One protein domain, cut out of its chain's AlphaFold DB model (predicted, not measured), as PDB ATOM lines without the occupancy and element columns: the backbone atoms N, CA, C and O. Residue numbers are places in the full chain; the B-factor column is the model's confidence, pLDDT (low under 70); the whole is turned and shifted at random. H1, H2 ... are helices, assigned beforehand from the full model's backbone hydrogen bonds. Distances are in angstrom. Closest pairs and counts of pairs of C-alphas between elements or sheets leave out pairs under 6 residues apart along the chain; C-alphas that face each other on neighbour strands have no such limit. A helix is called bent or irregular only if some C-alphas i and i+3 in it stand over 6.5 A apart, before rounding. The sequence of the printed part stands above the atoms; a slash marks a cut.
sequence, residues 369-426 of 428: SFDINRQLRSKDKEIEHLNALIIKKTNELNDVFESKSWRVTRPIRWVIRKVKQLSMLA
ATOM      1  N   SER A 369     -15.231 -55.731 -12.406       61.22
ATOM      2  CA  SER A 369     -15.267 -56.056 -10.978       61.22
ATOM      3  C   SER A 369     -13.875 -56.377 -10.419       61.22
ATOM      4  O   SER A 369     -13.573 -56.083  -9.258       61.22
ATOM      5  N   PHE A 370     -12.983 -56.931 -11.243       55.44
ATOM      6  CA  PHE A 370     -11.609 -57.228 -10.860       55.44
ATOM      7  C   PHE A 370     -10.742 -55.963 -10.827       55.44
ATOM      8  O   PHE A 370      -9.909 -55.824  -9.921       55.44
ATOM      9  N   ASP A 371     -10.964 -55.021 -11.752       56.03
ATOM     10  CA  ASP A 371     -10.237 -53.747 -11.791       56.03
ATOM     11  C   ASP A 371     -10.632 -52.818 -10.637       56.03
ATOM     12  O   ASP A 371      -9.752 -52.294  -9.957       56.03
ATOM     13  N   ILE A 372     -11.922 -52.724 -10.290       60.88
ATOM     14  CA  ILE A 372     -12.373 -52.008  -9.081       60.88
ATOM     15  C   ILE A 372     -11.647 -52.547  -7.844       60.88
ATOM     16  O   ILE A 372     -11.061 -51.787  -7.076       60.88
ATOM     17  N   ASN A 373     -11.594 -53.870  -7.678       62.69
ATOM     18  CA  ASN A 373     -10.887 -54.489  -6.559       62.69
ATOM     19  C   ASN A 373      -9.370 -54.233  -6.593       62.69
ATOM     20  O   ASN A 373      -8.729 -54.135  -5.545       62.69
ATOM     21  N   ARG A 374      -8.759 -54.124  -7.777       61.47
ATOM     22  CA  ARG A 374      -7.338 -53.782  -7.924       61.47
ATOM     23  C   ARG A 374      -7.068 -52.319  -7.577       61.47
ATOM     24  O   ARG A 374      -6.100 -52.053  -6.862       61.47
ATOM     25  N   GLN A 375      -7.903 -51.401  -8.054       65.81
ATOM     26  CA  GLN A 375      -7.826 -49.976  -7.751       65.81
ATOM     27  C   GLN A 375      -8.041 -49.726  -6.254       65.81
ATOM     28  O   GLN A 375      -7.237 -49.017  -5.649       65.81
ATOM     29  N   LEU A 376      -9.028 -50.389  -5.639       71.06
ATOM     30  CA  LEU A 376      -9.250 -50.366  -4.190       71.06
ATOM     31  C   LEU A 376      -8.004 -50.837  -3.433       71.06
ATOM     32  O   LEU A 376      -7.467 -50.079  -2.638       71.06
ATOM     33  N   ARG A 377      -7.432 -52.000  -3.785       72.38
ATOM     34  CA  ARG A 377      -6.180 -52.484  -3.166       72.38
ATOM     35  C   ARG A 377      -5.005 -51.516  -3.325       72.38
ATOM     36  O   ARG A 377      -4.146 -51.439  -2.451       72.38
ATOM     37  N   SER A 378      -4.911 -50.817  -4.458       74.19
ATOM     38  CA  SER A 378      -3.871 -49.804  -4.668       74.19
ATOM     39  C   SER A 378      -4.094 -48.579  -3.784       74.19
ATOM     40  O   SER A 378      -3.130 -48.045  -3.236       74.19
ATOM     41  N   LYS A 379      -5.348 -48.141  -3.637       80.44
ATOM     42  CA  LYS A 379      -5.734 -47.030  -2.764       80.44
ATOM     43  C   LYS A 379      -5.548 -47.378  -1.291       80.44
ATOM     44  O   LYS A 379      -5.024 -46.550  -0.558       80.44
ATOM     45  N   ASP A 380      -5.848 -48.607  -0.885       84.88
ATOM     46  CA  ASP A 380      -5.607 -49.093   0.475       84.88
ATOM     47  C   ASP A 380      -4.117 -49.027   0.835       84.88
ATOM     48  O   ASP A 380      -3.761 -48.500   1.886       84.88
ATOM     49  N   LYS A 381      -3.224 -49.442  -0.074       83.00
ATOM     50  CA  LYS A 381      -1.768 -49.308   0.124       83.00
ATOM     51  C   LYS A 381      -1.307 -47.854   0.234       83.00
ATOM     52  O   LYS A 381      -0.410 -47.546   1.016       83.00
ATOM     53  N   GLU A 382      -1.890 -46.962  -0.563       86.00
ATOM     54  CA  GLU A 382      -1.604 -45.524  -0.498       86.00
ATOM     55  C   GLU A 382      -2.059 -44.938   0.849       86.00
ATOM     56  O   GLU A 382      -1.310 -44.203   1.492       86.00
ATOM     57  N   ILE A 383      -3.244 -45.333   1.323       87.00
ATOM     58  CA  ILE A 383      -3.783 -44.956   2.635       87.00
ATOM     59  C   ILE A 383      -2.896 -45.489   3.766       87.00
ATOM     60  O   ILE A 383      -2.552 -44.733   4.673       87.00
ATOM     61  N   GLU A 384      -2.477 -46.755   3.717       90.06
ATOM     62  CA  GLU A 384      -1.549 -47.344   4.693       90.06
ATOM     63  C   GLU A 384      -0.229 -46.569   4.755       90.06
ATOM     64  O   GLU A 384       0.254 -46.238   5.842       90.06
ATOM     65  N   HIS A 385       0.329 -46.217   3.594       89.38
ATOM     66  CA  HIS A 385       1.546 -45.419   3.510       89.38
ATOM     67  C   HIS A 385       1.368 -44.022   4.125       89.38
ATOM     68  O   HIS A 385       2.200 -43.584   4.925       89.38
ATOM     69  N   LEU A 386       0.275 -43.329   3.791       89.56
ATOM     70  CA  LEU A 386      -0.032 -42.006   4.337       89.56
ATOM     71  C   LEU A 386      -0.262 -42.056   5.851       89.56
ATOM     72  O   LEU A 386       0.261 -41.207   6.570       89.56
ATOM     73  N   ASN A 387      -0.961 -43.074   6.356       91.69
ATOM     74  CA  ASN A 387      -1.168 -43.272   7.789       91.69
ATOM     75  C   ASN A 387       0.156 -43.505   8.527       91.69
ATOM     76  O   ASN A 387       0.392 -42.898   9.573       91.69
ATOM     77  N   ALA A 388       1.061 -44.313   7.966       90.69
ATOM     78  CA  ALA A 388       2.396 -44.501   8.526       90.69
ATOM     79  C   ALA A 388       3.196 -43.183   8.560       90.69
ATOM     80  O   ALA A 388       3.886 -42.894   9.543       90.69
ATOM     81  N   LEU A 389       3.073 -42.354   7.517       91.62
ATOM     82  CA  LEU A 389       3.709 -41.038   7.455       91.62
ATOM     83  C   LEU A 389       3.137 -40.076   8.509       91.62
ATOM     84  O   LEU A 389       3.907 -39.373   9.166       91.62
ATOM     85  N   ILE A 390       1.812 -40.068   8.691       91.00
ATOM     86  CA  ILE A 390       1.128 -39.272   9.718       91.00
ATOM     87  C   ILE A 390       1.625 -39.679  11.102       91.00
ATOM     88  O   ILE A 390       2.091 -38.816  11.834       91.00
ATOM     89  N   ILE A 391       1.622 -40.975  11.433       91.81
ATOM     90  CA  ILE A 391       2.108 -41.476  12.730       91.81
ATOM     91  C   ILE A 391       3.552 -41.029  12.975       91.81
ATOM     92  O   ILE A 391       3.870 -40.495  14.038       91.81
ATOM     93  N   LYS A 392       4.424 -41.187  11.973       91.12
ATOM     94  CA  LYS A 392       5.819 -40.747  12.065       91.12
ATOM     95  C   LYS A 392       5.918 -39.245  12.337       91.12
ATOM     96  O   LYS A 392       6.653 -38.837  13.232       91.12
ATOM     97  N   LYS A 393       5.175 -38.422  11.593       88.81
ATOM     98  CA  LYS A 393       5.187 -36.962  11.753       88.81
ATOM     99  C   LYS A 393       4.601 -36.522  13.087       88.81
ATOM    100  O   LYS A 393       5.141 -35.602  13.689       88.81
ATOM    101  N   THR A 394       3.557 -37.184  13.575       89.62
ATOM    102  CA  THR A 394       2.985 -36.941  14.903       89.62
ATOM    103  C   THR A 394       3.994 -37.253  16.005       89.62
ATOM    104  O   THR A 394       4.139 -36.446  16.918       89.62
ATOM    105  N   ASN A 395       4.743 -38.354  15.898       85.69
ATOM    106  CA  ASN A 395       5.805 -38.680  16.854       85.69
ATOM    107  C   ASN A 395       6.939 -37.646  16.825       85.69
ATOM    108  O   ASN A 395       7.311 -37.137  17.876       85.69
ATOM    109  N   GLU A 396       7.417 -37.257  15.636       83.62
ATOM    110  CA  GLU A 396       8.409 -36.178  15.494       83.62
ATOM    111  C   GLU A 396       7.908 -34.868  16.133       83.62
ATOM    112  O   GLU A 396       8.665 -34.163  16.800       83.62
ATOM    113  N   LEU A 397       6.622 -34.541  15.961       81.94
ATOM    114  CA  LEU A 397       6.000 -33.360  16.556       81.94
ATOM    115  C   LEU A 397       5.965 -33.453  18.090       81.94
ATOM    116  O   LEU A 397       6.309 -32.486  18.772       81.94
ATOM    117  N   ASN A 398       5.570 -34.609  18.626       80.06
ATOM    118  CA  ASN A 398       5.531 -34.865  20.064       80.06
ATOM    119  C   ASN A 398       6.930 -34.769  20.678       80.06
ATOM    120  O   ASN A 398       7.086 -34.079  21.680       80.06
ATOM    121  N   ASP A 399       7.960 -35.321  20.033       80.75
ATOM    122  CA  ASP A 399       9.354 -35.195  20.482       80.75
ATOM    123  C   ASP A 399       9.801 -33.727  20.565       80.75
ATOM    124  O   ASP A 399      10.502 -33.320  21.497       80.75
ATOM    125  N   VAL A 400       9.369 -32.894  19.611       77.56
ATOM    126  CA  VAL A 400       9.623 -31.448  19.642       77.56
ATOM    127  C   VAL A 400       8.886 -30.770  20.806       77.56
ATOM    128  O   VAL A 400       9.477 -29.924  21.487       77.56
ATOM    129  N   PHE A 401       7.623 -31.125  21.058       73.44
ATOM    130  CA  PHE A 401       6.819 -30.541  22.139       73.44
ATOM    131  C   PHE A 401       7.250 -30.999  23.540       73.44
ATOM    132  O   PHE A 401       7.221 -30.196  24.477       73.44
ATOM    133  N   GLU A 402       7.690 -32.246  23.682       76.06
ATOM    134  CA  GLU A 402       8.138 -32.853  24.941       76.06
ATOM    135  C   GLU A 402       9.635 -32.638  25.210       76.06
ATOM    136  O   GLU A 402      10.129 -32.927  26.307       76.06
ATOM    137  N   SER A 403      10.370 -32.070  24.246       73.75
ATOM    138  CA  SER A 403      11.798 -31.800  24.379       73.75
ATOM    139  C   SER A 403      12.112 -30.979  25.635       73.75
ATOM    140  O   SER A 403      11.724 -29.819  25.784       73.75
ATOM    141  N   LYS A 404      12.932 -31.538  26.531       70.69
ATOM    142  CA  LYS A 404      13.476 -30.809  27.693       70.69
ATOM    143  C   LYS A 404      14.558 -29.791  27.298       70.69
ATOM    144  O   LYS A 404      15.026 -29.028  28.143       70.69
ATOM    145  N   SER A 405      14.950 -29.745  26.020       73.00
ATOM    146  CA  SER A 405      15.914 -28.774  25.506       73.00
ATOM    147  C   SER A 405      15.276 -27.395  25.381       73.00
ATOM    148  O   SER A 405      14.409 -27.137  24.541       73.00
ATOM    149  N   TRP A 406      15.765 -26.459  26.189       63.19
ATOM    150  CA  TRP A 406      15.326 -25.066  26.156       63.19
ATOM    151  C   TRP A 406      15.525 -24.409  24.776       63.19
ATOM    152  O   TRP A 406      14.757 -23.525  24.406       63.19
ATOM    153  N   ARG A 407      16.518 -24.850  23.986       64.56
ATOM    154  CA  ARG A 407      16.787 -24.303  22.642       64.56
ATOM    155  C   ARG A 407      15.682 -24.649  21.635       64.56
ATOM    156  O   ARG A 407      15.424 -23.845  20.749       64.56
ATOM    157  N   VAL A 408      15.021 -25.797  21.804       66.38
ATOM    158  CA  VAL A 408      13.935 -26.281  20.929       66.38
ATOM    159  C   VAL A 408      12.579 -25.729  21.378       66.38
ATOM    160  O   VAL A 408      11.792 -25.253  20.564       66.38
ATOM    161  N   THR A 409      12.318 -25.695  22.688       68.62
ATOM    162  CA  THR A 409      11.012 -25.270  23.222       68.62
ATOM    163  C   THR A 409      10.847 -23.755  23.370       68.62
ATOM    164  O   THR A 409       9.715 -23.268  23.380       68.62
ATOM    165  N   ARG A 410      11.931 -22.966  23.467       67.88
ATOM    166  CA  ARG A 410      11.859 -21.499  23.641       67.88
ATOM    167  C   ARG A 410      11.224 -20.764  22.446       67.88
ATOM    168  O   ARG A 410      10.349 -19.938  22.714       67.88
ATOM    169  N   PRO A 411      11.578 -21.037  21.170       70.94
ATOM    170  CA  PRO A 411      10.913 -20.416  20.022       70.94
ATOM    171  C   PRO A 411       9.419 -20.759  19.967       70.94
ATOM    172  O   PRO A 411       8.586 -19.872  19.809       70.94
ATOM    173  N   ILE A 412       9.062 -22.025  20.207       71.62
ATOM    174  CA  ILE A 412       7.672 -22.511  20.182       71.62
ATOM    175  C   ILE A 412       6.841 -21.860  21.294       71.62
ATOM    176  O   ILE A 412       5.761 -21.331  21.040       71.62
ATOM    177  N   ARG A 413       7.359 -21.808  22.529       69.88
ATOM    178  CA  ARG A 413       6.693 -21.124  23.654       69.88
ATOM    179  C   ARG A 413       6.534 -19.621  23.408       69.88
ATOM    180  O   ARG A 413       5.540 -19.043  23.847       69.88
ATOM    181  N   TRP A 414       7.484 -18.988  22.716       74.56
ATOM    182  CA  TRP A 414       7.386 -17.584  22.308       74.56
ATOM    183  C   TRP A 414       6.288 -17.372  21.258       74.56
ATOM    184  O   TRP A 414       5.458 -16.482  21.439       74.56
ATOM    185  N   VAL A 415       6.210 -18.229  20.232       73.44
ATOM    186  CA  VAL A 415       5.139 -18.195  19.218       73.44
ATOM    187  C   VAL A 415       3.770 -18.431  19.860       73.44
ATOM    188  O   VAL A 415       2.867 -17.627  19.655       73.44
ATOM    189  N   ILE A 416       3.616 -19.450  20.714       75.06
ATOM    190  CA  ILE A 416       2.358 -19.717  21.436       75.06
ATOM    191  C   ILE A 416       1.950 -18.514  22.302       75.06
ATOM    192  O   ILE A 416       0.776 -18.148  22.338       75.06
ATOM    193  N   ARG A 417       2.906 -17.857  22.979       73.88
ATOM    194  CA  ARG A 417       2.643 -16.614  23.726       73.88
ATOM    195  C   ARG A 417       2.196 -15.472  22.817       73.88
ATOM    196  O   ARG A 417       1.266 -14.761  23.187       73.88
ATOM    197  N   LYS A 418       2.821 -15.303  21.649       75.31
ATOM    198  CA  LYS A 418       2.443 -14.279  20.664       75.31
ATOM    199  C   LYS A 418       1.061 -14.528  20.070       75.31
ATOM    200  O   LYS A 418       0.271 -13.596  20.011       75.31
ATOM    201  N   VAL A 419       0.734 -15.772  19.724       72.69
ATOM    202  CA  VAL A 419      -0.602 -16.159  19.242       72.69
ATOM    203  C   VAL A 419      -1.653 -15.949  20.332       72.69
ATOM    204  O   VAL A 419      -2.701 -15.377  20.051       72.69
ATOM    205  N   LYS A 420      -1.368 -16.304  21.595       73.38
ATOM    206  CA  LYS A 420      -2.272 -16.000  22.718       73.38
ATOM    207  C   LYS A 420      -2.472 -14.494  22.912       73.38
ATOM    208  O   LYS A 420      -3.614 -14.070  23.044       73.38
ATOM    209  N   GLN A 421      -1.407 -13.689  22.861       71.19
ATOM    210  CA  GLN A 421      -1.512 -12.224  22.905       71.19
ATOM    211  C   GLN A 421      -2.364 -11.666  21.757       71.19
ATOM    212  O   GLN A 421      -3.222 -10.828  22.001       71.19
ATOM    213  N   LEU A 422      -2.176 -12.158  20.531       64.44
ATOM    214  CA  LEU A 422      -2.961 -11.738  19.367       64.44
ATOM    215  C   LEU A 422      -4.429 -12.180  19.468       64.44
ATOM    216  O   LEU A 422      -5.318 -11.405  19.143       64.44
ATOM    217  N   SER A 423      -4.702 -13.377  19.996       64.31
ATOM    218  CA  SER A 423      -6.071 -13.863  20.233       64.31
ATOM    219  C   SER A 423      -6.799 -13.118  21.360       64.31
ATOM    220  O   SER A 423      -8.021 -13.011  21.331       64.31
ATOM    221  N   MET A 424      -6.063 -12.573  22.337       59.62
ATOM    222  CA  MET A 424      -6.613 -11.702  23.384       59.62
ATOM    223  C   MET A 424      -6.892 -10.282  22.881       59.62
ATOM    224  O   MET A 424      -7.789  -9.638  23.403       59.62
ATOM    225  N   LEU A 425      -6.169  -9.821  21.855       55.78
ATOM    226  CA  LEU A 425      -6.431  -8.558  21.153       55.78
ATOM    227  C   LEU A 425      -7.552  -8.672  20.099       55.78
ATOM    228  O   LEU A 425      -7.982  -7.657  19.566       55.78
ATOM    229  N   ALA A 426      -8.005  -9.894  19.788       54.53
ATOM    230  CA  ALA A 426      -9.032 -10.194  18.785       54.53
ATOM    231  C   ALA A 426     -10.378 -10.660  19.383       54.53
ATOM    232  O   ALA A 426     -11.260 -11.095  18.642       54.53
TER     233      ALA A 426
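Overview. This is residues 369 to 426 of the 428 residues of an uncharacterized protein of Clostridiales bacterium 43-6 (UniProt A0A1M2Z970). Picture a large L made of two helices: a long one, H1, and a shorter one, H2, that meet at a corner near residues 400 to 409, with residues 369 to 399 of H1 and residues 414 to 424 of H2 sticking out on their own. H1 makes the longest axis, and H2 turns off from its end at nearly a right angle. You have 58 residues printed, with two named helices in the order H1, H2 and no named strand; the class is all helix. The whole is extended and flat, with a radius of gyration of the C-alphas of 20.0 A and spans of 57 by 32 by 10 A.

Arrangement. Start with H1, residues 369 to 402, and go on through a tight link of three residues to H2, residues 406 to 424. Look at the corner by this link: there alone the two helices only just touch, with 3 pairs of C-alphas within 8 A. The closest C-alphas are those of Phe 401 and Thr 409, 6.8 A apart. H1 touches H2 with residues 400 to 401 alone, and H2 touches H1 with residues 408 to 409 alone. Their lines stand about perpendicular, at 80 degrees, and their centres are 30.9 A apart. In H1 every O i to N i+4 pair is within hydrogen-bond range; in H2, 13 of 15 are.

Along the chain. Find C-alpha 369 at (-15.267, -56.056, -10.978); from there H1 runs 48.7 A to C-alpha 402 at (8.138, -32.853, 24.941). H2 begins at C-alpha 406 and runs 25.8 A to C-alpha 424 at (-6.613, -11.702, 23.384). It is irregular, but only just: C-alphas 408 and 411 are 6.7 A apart.

Size, cuts and confidence. The two C-alphas farthest apart are those of Phe 370 and Leu 425, at 58.5 A. The printed part has no cut. In the B-factor column the mean pLDDT of the printed part is 74.9; look for values under 70 at residues 369 to 375, 406 to 410, 413 and 422 to 426 of this model.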